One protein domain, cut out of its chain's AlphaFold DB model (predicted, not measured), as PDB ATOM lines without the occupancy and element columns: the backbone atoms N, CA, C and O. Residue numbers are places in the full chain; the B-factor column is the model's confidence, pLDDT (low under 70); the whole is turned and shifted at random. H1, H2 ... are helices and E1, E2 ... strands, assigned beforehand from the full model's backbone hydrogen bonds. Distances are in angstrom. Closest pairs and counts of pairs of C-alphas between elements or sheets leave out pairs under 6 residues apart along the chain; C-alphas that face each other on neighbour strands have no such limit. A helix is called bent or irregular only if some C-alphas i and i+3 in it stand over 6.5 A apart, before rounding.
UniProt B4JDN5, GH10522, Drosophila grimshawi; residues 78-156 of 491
ATOM      1  N   LEU A  78     537.162 370.252 354.466       90.12
ATOM      2  CA  LEU A  78     538.158 369.315 355.015       90.12
ATOM      3  C   LEU A  78     539.306 368.997 354.047       90.12
ATOM      4  O   LEU A  78     540.224 368.275 354.421       90.12
ATOM      5  N   GLY A  79     539.292 369.551 352.829       90.44
ATOM      6  CA  GLY A  79     540.342 369.339 351.824       90.44
ATOM      7  C   GLY A  79     541.773 369.458 352.374       90.44
ATOM      8  O   GLY A  79     542.543 368.517 352.199       90.44
ATOM      9  N   PRO A  80     542.126 370.529 353.116       92.19
ATOM     10  CA  PRO A  80     543.455 370.657 353.716       92.19
ATOM     11  C   PRO A  80     543.793 369.554 354.732       92.19
ATOM     12  O   PRO A  80     544.947 369.152 354.836       92.19
ATOM     13  N   ALA A  81     542.802 369.053 355.477       88.00
ATOM     14  CA  ALA A  81     543.002 367.962 356.427       88.00
ATOM     15  C   ALA A  81     543.273 366.635 355.704       88.00
ATOM     16  O   ALA A  81     544.143 365.882 356.132       88.00
ATOM     17  N   TYR A  82     542.573 366.369 354.597       85.94
ATOM     18  CA  TYR A  82     542.816 365.186 353.764       85.94
ATOM     19  C   TYR A  82     544.212 365.210 353.152       85.94
ATOM     20  O   TYR A  82     544.924 364.212 353.214       85.94
ATOM     21  N   GLU A  83     544.625 366.362 352.626       89.06
ATOM     22  CA  GLU A  83     545.949 366.517 352.027       89.06
ATOM     23  C   GLU A  83     547.063 366.322 353.060       89.06
ATOM     24  O   GLU A  83     548.019 365.593 352.817       89.06
ATOM     25  N   LEU A  84     546.902 366.898 354.257       85.75
ATOM     26  CA  LEU A  84     547.849 366.702 355.353       85.75
ATOM     27  C   LEU A  84     547.989 365.218 355.722       85.75
ATOM     28  O   LEU A  84     549.103 364.733 355.899       85.75
ATOM     29  N   VAL A  85     546.869 364.499 355.838       81.12
ATOM     30  CA  VAL A  85     546.885 363.057 356.113       81.12
ATOM     31  C   VAL A  85     547.630 362.319 355.005       81.12
ATOM     32  O   VAL A  85     548.515 361.536 355.327       81.12
ATOM     33  N   ARG A  86     547.319 362.564 353.727       80.00
ATOM     34  CA  ARG A  86     547.993 361.890 352.604       80.00
ATOM     35  C   ARG A  86     549.497 362.101 352.638       80.00
ATOM     36  O   ARG A  86     550.231 361.127 352.670       80.00
ATOM     37  N   ILE A  87     549.943 363.349 352.802       81.44
ATOM     38  CA  ILE A  87     551.368 363.680 352.946       81.44
ATOM     39  C   ILE A  87     552.010 362.880 354.085       81.44
ATOM     40  O   ILE A  87     553.130 362.395 353.943       81.44
ATOM     41  N   VAL A  88     551.340 362.749 355.233       76.81
ATOM     42  CA  VAL A  88     551.872 361.958 356.349       76.81
ATOM     43  C   VAL A  88     551.941 360.479 355.984       76.81
ATOM     44  O   VAL A  88     552.971 359.861 356.222       76.81
ATOM     45  N   PHE A  89     550.882 359.907 355.414       74.50
ATOM     46  CA  PHE A  89     550.834 358.484 355.084       74.50
ATOM     47  C   PHE A  89     551.832 358.108 353.983       74.50
ATOM     48  O   PHE A  89     552.577 357.154 354.181       74.50
ATOM     49  N   ASP A  90     551.919 358.891 352.910       74.12
ATOM     50  CA  ASP A  90     552.812 358.642 351.771       74.12
ATOM     51  C   ASP A  90     554.295 358.735 352.171       74.12
ATOM     52  O   ASP A  90     555.147 358.042 351.622       74.12
ATOM     53  N   ASN A  91     554.626 359.574 353.162       76.00
ATOM     54  CA  ASN A  91     555.993 359.685 353.679       76.00
ATOM     55  C   ASN A  91     556.328 358.647 354.762       76.00
ATOM     56  O   ASN A  91     557.507 358.401 355.026       76.00
ATOM     57  N   LEU A  92     555.323 358.103 355.453       68.69
ATOM     58  CA  LEU A  92     555.516 357.264 356.639       68.69
ATOM     59  C   LEU A  92     555.291 355.775 356.360       68.69
ATOM     60  O   LEU A  92     555.806 354.948 357.107       68.69
ATOM     61  N   PHE A  93     554.541 355.410 355.322       68.75
ATOM     62  CA  PHE A  93     554.211 354.024 355.000       68.75
ATOM     63  C   PHE A  93     554.504 353.712 353.530       68.75
ATOM     64  O   PHE A  93     554.317 354.553 352.662       68.75
ATOM     65  N   ASN A  94     554.961 352.486 353.254       57.03
ATOM     66  CA  ASN A  94     555.203 352.018 351.886       57.03
ATOM     67  C   ASN A  94     553.883 351.662 351.173       57.03
ATOM     68  O   ASN A  94     552.935 351.205 351.812       57.03
ATOM     69  N   ASP A  95     553.882 351.739 349.839       55.81
ATOM     70  CA  ASP A  95     552.716 351.562 348.947       55.81
ATOM     71  C   ASP A  95     551.990 350.198 349.019       55.81
ATOM     72  O   ASP A  95     550.969 349.994 348.364       55.81
ATOM     73  N   SER A  96     552.495 349.213 349.767       55.09
ATOM     74  CA  SER A  96     551.910 347.864 349.822       55.09
ATOM     75  C   SER A  96     551.861 347.302 351.245       55.09
ATOM     76  O   SER A  96     552.793 346.616 351.663       55.09
ATOM     77  N   PRO A  97     550.748 347.509 351.976       54.78
ATOM     78  CA  PRO A  97     550.609 347.043 353.358       54.78
ATOM     79  C   PRO A  97     550.531 345.512 353.497       54.78
ATOM     80  O   PRO A  97     550.799 344.978 354.570       54.78
ATOM     81  N   ILE A  98     550.172 344.784 352.432       59.00
ATOM     82  CA  ILE A  98     549.907 343.331 352.486       59.00
ATOM     83  C   ILE A  98     551.169 342.477 352.238       59.00
ATOM     84  O   ILE A  98     551.133 341.265 352.429       59.00
ATOM     85  N   GLY A  99     552.310 343.086 351.900       62.00
ATOM     86  CA  GLY A  99     553.576 342.370 351.708       62.00
ATOM     87  C   GLY A  99     553.576 341.382 350.529       62.00
ATOM     88  O   GLY A  99     552.543 340.902 350.049       62.00
ATOM     89  N   LYS A 100     554.757 341.054 349.999       68.50
ATOM     90  CA  LYS A 100     554.854 340.159 348.827       68.50
ATOM     91  C   LYS A 100     554.672 338.693 349.244       68.50
ATOM     92  O   LYS A 100     555.384 338.180 350.102       68.50
ATOM     93  N   GLY A 101     553.758 337.978 348.579       69.31
ATOM     94  CA  GLY A 101     553.574 336.527 348.752       69.31
ATOM     95  C   GLY A 101     552.490 336.093 349.748       69.31
ATOM     96  O   GLY A 101     552.307 334.885 349.929       69.31
ATOM     97  N   TYR A 102     551.751 337.040 350.341       73.19
ATOM     98  CA  TYR A 102     550.528 336.777 351.121       73.19
ATOM     99  C   TYR A 102     549.275 336.664 350.251       73.19
ATOM    100  O   TYR A 102     548.339 335.933 350.581       73.19
ATOM    101  N   LEU A 103     549.288 337.327 349.098       71.56
ATOM    102  CA  LEU A 103     548.307 337.177 348.033       71.56
ATOM    103  C   LEU A 103     549.047 336.733 346.773       71.56
ATOM    104  O   LEU A 103     550.142 337.215 346.480       71.56
ATOM    105  N   SER A 104     548.465 335.794 346.036       68.88
ATOM    106  CA  SER A 104     548.958 335.401 344.719       68.88
ATOM    107  C   SER A 104     547.812 335.382 343.730       68.88
ATOM    108  O   SER A 104     546.741 334.861 344.030       68.88
ATOM    109  N   VAL A 105     548.044 335.930 342.543       68.06
ATOM    110  CA  VAL A 105     547.083 335.870 341.446       68.06
ATOM    111  C   VAL A 105     547.350 334.592 340.660       68.06
ATOM    112  O   VAL A 105     548.428 334.415 340.094       68.06
ATOM    113  N   VAL A 106     546.379 333.684 340.645       64.19
ATOM    114  CA  VAL A 106     546.395 332.480 339.809       64.19
ATOM    115  C   VAL A 106     545.546 332.757 338.573       64.19
ATOM    116  O   VAL A 106     544.409 333.216 338.679       64.19
ATOM    117  N   ASN A 107     546.096 332.475 337.390       50.06
ATOM    118  CA  ASN A 107     545.427 332.654 336.094       50.06
ATOM    119  C   ASN A 107     544.930 334.089 335.818       50.06
ATOM    120  O   ASN A 107     543.871 334.268 335.227       50.06
ATOM    121  N   GLY A 108     545.665 335.114 336.261       54.72
ATOM    122  CA  GLY A 108     545.401 336.520 335.914       54.72
ATOM    123  C   GLY A 108     544.142 337.157 336.524       54.72
ATOM    124  O   GLY A 108     544.010 338.373 336.459       54.72
ATOM    125  N   SER A 109     543.245 336.383 337.143       45.22
ATOM    126  CA  SER A 109     541.964 336.888 337.668       45.22
ATOM    127  C   SER A 109     541.581 336.363 339.054       45.22
ATOM    128  O   SER A 109     540.835 337.033 339.764       45.22
ATOM    129  N   ASN A 110     542.107 335.214 339.489       48.12
ATOM    130  CA  ASN A 110     541.747 334.642 340.785       48.12
ATOM    131  C   ASN A 110     542.792 334.999 341.843       48.12
ATOM    132  O   ASN A 110     543.924 334.513 341.805       48.12
ATOM    133  N   ILE A 111     542.404 335.831 342.809       64.06
ATOM    134  CA  ILE A 111     543.219 336.116 343.990       64.06
ATOM    135  C   ILE A 111     543.086 334.925 344.936       64.06
ATOM    136  O   ILE A 111     542.017 334.669 345.488       64.06
ATOM    137  N   VAL A 112     544.175 334.190 345.124       75.31
ATOM    138  CA  VAL A 112     544.257 333.120 346.119       75.31
ATOM    139  C   VAL A 112     545.227 333.508 347.222       75.31
ATOM    140  O   VAL A 112     546.135 334.325 347.035       75.31
ATOM    141  N   LEU A 113     545.035 332.894 348.388       79.31
ATOM    142  CA  LEU A 113     545.955 333.027 349.506       79.31
ATOM    143  C   LEU A 113     547.351 332.588 349.052       79.31
ATOM    144  O   LEU A 113     547.546 331.474 348.561       79.31
ATOM    145  N   GLY A 114     548.311 333.494 349.189       78.50
ATOM    146  CA  GLY A 114     549.693 333.254 348.819       78.50
ATOM    147  C   GLY A 114     550.355 332.227 349.736       78.50
ATOM    148  O   GLY A 114     549.874 331.906 350.826       78.50
ATOM    149  N   LYS A 115     551.501 331.704 349.289       81.94
ATOM    150  CA  LYS A 115     552.228 330.632 349.986       81.94
ATOM    151  C   LYS A 115     552.552 330.986 351.444       81.94
ATOM    152  O   LYS A 115     552.498 330.089 352.279       81.94
ATOM    153  N   LYS A 116     552.840 332.258 351.752       80.19
ATOM    154  CA  LYS A 116     553.144 332.709 353.124       80.19
ATOM    155  C   LYS A 116     551.927 332.633 354.049       80.19
ATOM    156  O   LYS A 116     552.047 332.200 355.191       80.19
ATOM    157  N   THR A 117     550.741 332.962 353.535       80.31
ATOM    158  CA  THR A 117     549.482 332.895 354.292       80.31
ATOM    159  C   THR A 117     549.113 331.456 354.634       80.31
ATOM    160  O   THR A 117     548.773 331.155 355.774       80.31
ATOM    161  N   VAL A 118     549.254 330.537 353.672       79.25
ATOM    162  CA  VAL A 118     548.994 329.101 353.890       79.25
ATOM    163  C   VAL A 118     549.988 328.492 354.883       79.25
ATOM    164  O   VAL A 118     549.622 327.630 355.677       79.25
ATOM    165  N   LYS A 119     551.242 328.960 354.876       82.69
ATOM    166  CA  LYS A 119     552.286 328.526 355.813       82.69
ATOM    167  C   LYS A 119     552.232 329.207 357.185       82.69
ATOM    168  O   LYS A 119     553.055 328.887 358.036       82.69
ATOM    169  N   ASN A 120     551.272 330.106 357.419       78.75
ATOM    170  CA  ASN A 120     551.131 330.854 358.671       78.75
ATOM    171  C   ASN A 120     552.382 331.697 359.029       78.75
ATOM    172  O   ASN A 120     552.676 331.931 360.203       78.75
ATOM    173  N   GLU A 121     553.130 332.152 358.020       83.69
ATOM    174  CA  GLU A 121     554.371 332.923 358.168       83.69
ATOM    175  C   GLU A 121     554.051 334.417 358.350       83.69
ATOM    176  O   GLU A 121     554.281 335.215 357.455       83.69
ATOM    177  N   TRP A 122     553.481 334.827 359.486       81.31
ATOM    178  CA  TRP A 122     553.077 336.231 359.723       81.31
ATOM    179  C   TRP A 122     554.202 337.148 360.210       81.31
ATOM    180  O   TRP A 122     554.058 338.368 360.197       81.31
ATOM    181  N   LEU A 123     555.316 336.566 360.655       80.56
ATOM    182  CA  LEU A 123     556.453 337.319 361.186       80.56
ATOM    183  C   LEU A 123     557.091 338.212 360.119       80.56
ATOM    184  O   LEU A 123     557.433 339.346 360.429       80.56
ATOM    185  N   ASP A 124     557.166 337.745 358.871       79.19
ATOM    186  CA  ASP A 124     557.690 338.540 357.756       79.19
ATOM    187  C   ASP A 124     556.807 339.766 357.469       79.19
ATOM    188  O   ASP A 124     557.325 340.851 357.234       79.19
ATOM    189  N   LEU A 125     555.476 339.626 357.548       73.44
ATOM    190  CA  LEU A 125     554.531 340.737 357.371       73.44
ATOM    191  C   LEU A 125     554.668 341.777 358.479       73.44
ATOM    192  O   LEU A 125     554.578 342.979 358.234       73.44
ATOM    193  N   LEU A 126     554.850 341.301 359.714       74.12
ATOM    194  CA  LEU A 126     555.093 342.159 360.866       74.12
ATOM    195  C   LEU A 126     556.439 342.872 360.730       74.12
ATOM    196  O   LEU A 126     556.527 344.029 361.129       74.12
ATOM    197  N   ASP A 127     557.454 342.211 360.161       76.88
ATOM    198  CA  ASP A 127     558.766 342.795 359.873       76.88
ATOM    199  C   ASP A 127     558.673 343.913 358.826       76.88
ATOM    200  O   ASP A 127     559.060 345.052 359.095       76.88
ATOM    201  N   GLU A 128     558.047 343.621 357.683       72.94
ATOM    202  CA  GLU A 128     557.822 344.584 356.598       72.94
ATOM    203  C   GLU A 128     557.024 345.815 357.069       72.94
ATOM    204  O   GLU A 128     557.292 346.932 356.628       72.94
ATOM    205  N   ASN A 129     556.105 345.638 358.027       71.69
ATOM    206  CA  ASN A 129     555.266 346.704 358.583       71.69
ATOM    207  C   ASN A 129     555.692 347.182 359.989       71.69
ATOM    208  O   ASN A 129     554.892 347.794 360.706       71.69
ATOM    209  N   LYS A 130     556.948 346.964 360.413       77.06
ATOM    210  CA  LYS A 130     557.442 347.363 361.753       77.06
ATOM    211  C   LYS A 130     557.179 348.833 362.088       77.06
ATOM    212  O   LYS A 130     556.818 349.146 363.222       77.06
ATOM    213  N   LEU A 131     557.330 349.732 361.114       73.88
ATOM    214  CA  LEU A 131     557.123 351.173 361.300       73.88
ATOM    215  C   LEU A 131     555.673 351.506 361.687       73.88
ATOM    216  O   LEU A 131     555.446 352.317 362.582       73.88
ATOM    217  N   PHE A 132     554.697 350.814 361.093       71.25
ATOM    218  CA  PHE A 132     553.284 350.940 361.450       71.25
ATOM    219  C   PHE A 132     553.030 350.559 362.909       71.25
ATOM    220  O   PHE A 132     552.382 351.301 363.645       71.25
ATOM    221  N   ILE A 133     553.618 349.455 363.366       75.00
ATOM    222  CA  ILE A 133     553.477 348.984 364.749       75.00
ATOM    223  C   ILE A 133     554.131 349.967 365.734       75.00
ATOM    224  O   ILE A 133     553.550 350.275 366.778       75.00
ATOM    225  N   ILE A 134     555.310 350.499 365.390       78.56
ATOM    226  CA  ILE A 134     556.038 351.491 366.199       78.56
ATOM    227  C   ILE A 134     555.234 352.786 366.363       78.56
ATOM    228  O   ILE A 134     555.324 353.411 367.415       78.56
ATOM    229  N   VAL A 135     554.436 353.184 365.370       76.06
ATOM    230  CA  VAL A 135     553.563 354.370 365.445       76.06
ATOM    231  C   VAL A 135     552.255 354.060 366.179       76.06
ATOM    232  O   VAL A 135     551.787 354.860 366.989       76.06
ATOM    233  N   LEU A 136     551.677 352.882 365.947       77.75
ATOM    234  CA  LEU A 136     550.390 352.476 366.509       77.75
ATOM    235  C   LEU A 136     550.430 352.306 368.035       77.75
ATOM    236  O   LEU A 136     549.521 352.759 368.734       77.75
ATOM    237  N   LEU A 137     551.475 351.665 368.570       82.81
ATOM    238  CA  LEU A 137     551.576 351.376 370.006       82.81
ATOM    239  C   LEU A 137     551.599 352.650 370.882       82.81
ATOM    240  O   LEU A 137     550.816 352.716 371.835       82.81
ATOM    241  N   PRO A 138     552.402 353.690 370.579       82.88
ATOM    242  CA  PRO A 138     552.352 354.969 371.285       82.88
ATOM    243  C   PRO A 138     550.997 355.674 371.191       82.88
ATOM    244  O   PRO A 138     550.556 356.263 372.176       82.88
ATOM    245  N   LEU A 139     550.318 355.611 370.039       80.25
ATOM    246  CA  LEU A 139     548.995 356.219 369.866       80.25
ATOM    247  C   LEU A 139     547.941 355.536 370.748       80.25
ATOM    248  O   LEU A 139     547.170 356.215 371.428       80.25
ATOM    249  N   LEU A 140     547.951 354.202 370.807       81.88
ATOM    250  CA  LEU A 140     547.090 353.440 371.719       81.88
ATOM    251  C   LEU A 140     547.408 353.754 373.183       81.88
ATOM    252  O   LEU A 140     546.497 353.980 373.983       81.88
ATOM    253  N   ALA A 141     548.693 353.831 373.533       84.69
ATOM    254  CA  ALA A 141     549.117 354.218 374.871       84.69
ATOM    255  C   ALA A 141     548.616 355.625 375.236       84.69
ATOM    256  O   ALA A 141     548.092 355.808 376.329       84.69
ATOM    257  N   LEU A 142     548.696 356.601 374.322       82.06
ATOM    258  CA  LEU A 142     548.200 357.964 374.540       82.06
ATOM    259  C   LEU A 142     546.702 357.980 374.877       82.06
ATOM    260  O   LEU A 142     546.302 358.657 375.824       82.06
ATOM    261  N   ILE A 143     545.885 357.211 374.150       81.88
ATOM    262  CA  ILE A 143     544.432 357.116 374.383       81.88
ATOM    263  C   ILE A 143     544.139 356.568 375.781       81.88
ATOM    264  O   ILE A 143     543.294 357.111 376.493       81.88
ATOM    265  N   ILE A 144     544.851 355.514 376.183       84.81
ATOM    266  CA  ILE A 144     544.654 354.866 377.482       84.81
ATOM    267  C   ILE A 144     545.157 355.767 378.610       84.81
ATOM    268  O   ILE A 144     544.468 355.933 379.609       84.81
ATOM    269  N   ILE A 145     546.336 356.370 378.462       85.56
ATOM    270  CA  ILE A 145     547.025 357.121 379.517       85.56
ATOM    271  C   ILE A 145     546.343 358.467 379.807       85.56
ATOM    272  O   ILE A 145     546.295 358.884 380.966       85.56
ATOM    273  N   ASN A 146     545.796 359.150 378.797       84.88
ATOM    274  CA  ASN A 146     545.212 360.487 378.947       84.88
ATOM    275  C   ASN A 146     544.136 360.602 380.061       84.88
ATOM    276  O   ASN A 146     544.266 361.488 380.913       84.88
ATOM    277  N   PRO A 147     543.122 359.713 380.163       84.69
ATOM    278  CA  PRO A 147     542.159 359.761 381.267       84.69
ATOM    279  C   PRO A 147     542.799 359.506 382.640       84.69
ATOM    280  O   PRO A 147     542.396 360.140 383.616       84.69
ATOM    281  N   PHE A 148     543.823 358.647 382.739       87.50
ATOM    282  CA  PHE A 148     544.540 358.428 384.001       87.50
ATOM    283  C   PHE A 148     545.366 359.649 384.404       87.50
ATOM    284  O   PHE A 148     545.353 360.022 385.575       87.50
ATOM    285  N   ILE A 149     546.039 360.311 383.456       86.19
ATOM    286  CA  ILE A 149     546.755 361.567 383.723       86.19
ATOM    287  C   ILE A 149     545.779 362.628 384.223       86.19
ATOM    288  O   ILE A 149     546.056 363.271 385.235       86.19
ATOM    289  N   ALA A 150     544.628 362.787 383.566       82.81
ATOM    290  CA  ALA A 150     543.610 363.744 383.984       82.81
ATOM    291  C   ALA A 150     543.087 363.445 385.402       82.81
ATOM    292  O   ALA A 150     542.997 364.358 386.225       82.81
ATOM    293  N   LEU A 151     542.806 362.173 385.717       85.94
ATOM    294  CA  LEU A 151     542.352 361.745 387.043       85.94
ATOM    295  C   LEU A 151     543.422 361.987 388.116       85.94
ATOM    296  O   LEU A 151     543.151 362.657 389.111       85.94
ATOM    297  N   CYS A 152     544.649 361.509 387.897       85.62
ATOM    298  CA  CYS A 152     545.770 361.707 388.814       85.62
ATOM    299  C   CYS A 152     546.041 363.198 389.043       85.62
ATOM    300  O   CYS A 152     546.211 363.637 390.179       85.62
ATOM    301  N   TYR A 153     546.035 364.007 387.985       83.88
ATOM    302  CA  TYR A 153     546.234 365.444 388.111       83.88
ATOM    303  C   TYR A 153     545.104 366.114 388.901       83.88
ATOM    304  O   TYR A 153     545.372 366.959 389.758       83.88
ATOM    305  N   CYS A 154     543.854 365.702 388.675       78.38
ATOM    306  CA  CYS A 154     542.716 366.183 389.449       78.38
ATOM    307  C   CYS A 154     542.870 365.854 390.944       78.38
ATOM    308  O   CYS A 154     542.755 366.740 391.791       78.38
ATOM    309  N   CYS A 155     543.219 364.608 391.270       78.75
ATOM    310  CA  CYS A 155     543.340 364.137 392.649       78.75
ATOM    311  C   CYS A 155     544.551 364.720 393.399       78.75
ATOM    312  O   CYS A 155     544.436 365.050 394.577       78.75
ATOM    313  N   PHE A 156     545.711 364.864 392.749       75.31
ATOM    314  CA  PHE A 156     546.955 365.253 393.428       75.31
ATOM    315  C   PHE A 156     547.290 366.748 393.341       75.31
ATOM    316  O   PHE A 156     548.011 367.264 394.203       75.31
TER     317      PHE A 156
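Overview. This is residues 78 to 156 of the 491 residues of the protein "GH10522" of Drosophila grimshawi (UniProt B4JDN5). An open, drawn-out chain has the small strand hairpin E1 and E2 at one end of its longest axis and the far end of the long bent helix H4 at the other, with the short helices H2 and H3 between. Residues 136 to 156 of H4 and residues 78 to 91, mostly H1, stick out from the body, and no helix touches another. The printed part has 79 residues with four named helices and two named strands, in the order H1, E1, E2, H2, H3, H4; the class is mostly helix, and the sheet is E1 - E2, antiparallel. The whole is extended, with a radius of gyration of the C-alphas of 19.2 A, and flat, spanning 65 by 35 by 18 A.

Arrangement. E1, residues 103 to 106, and E2, residues 110 to 113, form an antiparallel hairpin at 140 degrees; N 104 and O 112 are within hydrogen-bond range at 2.9 A, N 106 and O 110 at 2.8 A. The closest C-alphas of E1 and H2, residues 115 to 118, are those of Leu 103 and Thr 117, 7.7 A apart. H2 and H3, residues 123 to 128, are apart. H4, residues 130 to 156, was assigned as one helix by its hydrogen bonds but is bent, with C-alphas 144 and 147 6.7 A apart; its arms H4a, residues 130 to 144, and H4b, residues 147 to 156, stand at a steep tilt of 41 degrees. H3 and H4a meet only through their link. H1, residues 79 to 92, is close to but not clearly touching H4a, the closest C-alphas being those of Leu 92 and Leu 131 at 7.8 A. In H1, H3 and H4b every O i to N i+4 pair is within hydrogen-bond range, in H4a 10 of 11; H2 is too short for such a pair.

Along the chain. H4a is 21.6 A long and H4b 14.2 A, ending at C-alpha 156 (546.955, 365.253, 393.428). H1, 20.0 A, begins at C-alpha 79 (540.342, 369.339, 351.824). E1 is 9.7 A, E2 9.8 A, H3 8.7 A and H2 5.3 A long.

Size, cuts and confidence. The C-alphas of Asn 107 and Phe 156, the two farthest apart, are 66.0 A apart. The printed part has no cut and no long link. The mean pLDDT of the printed part is 75.9, and residues 92 to 101 and 104 to 111 are under 70.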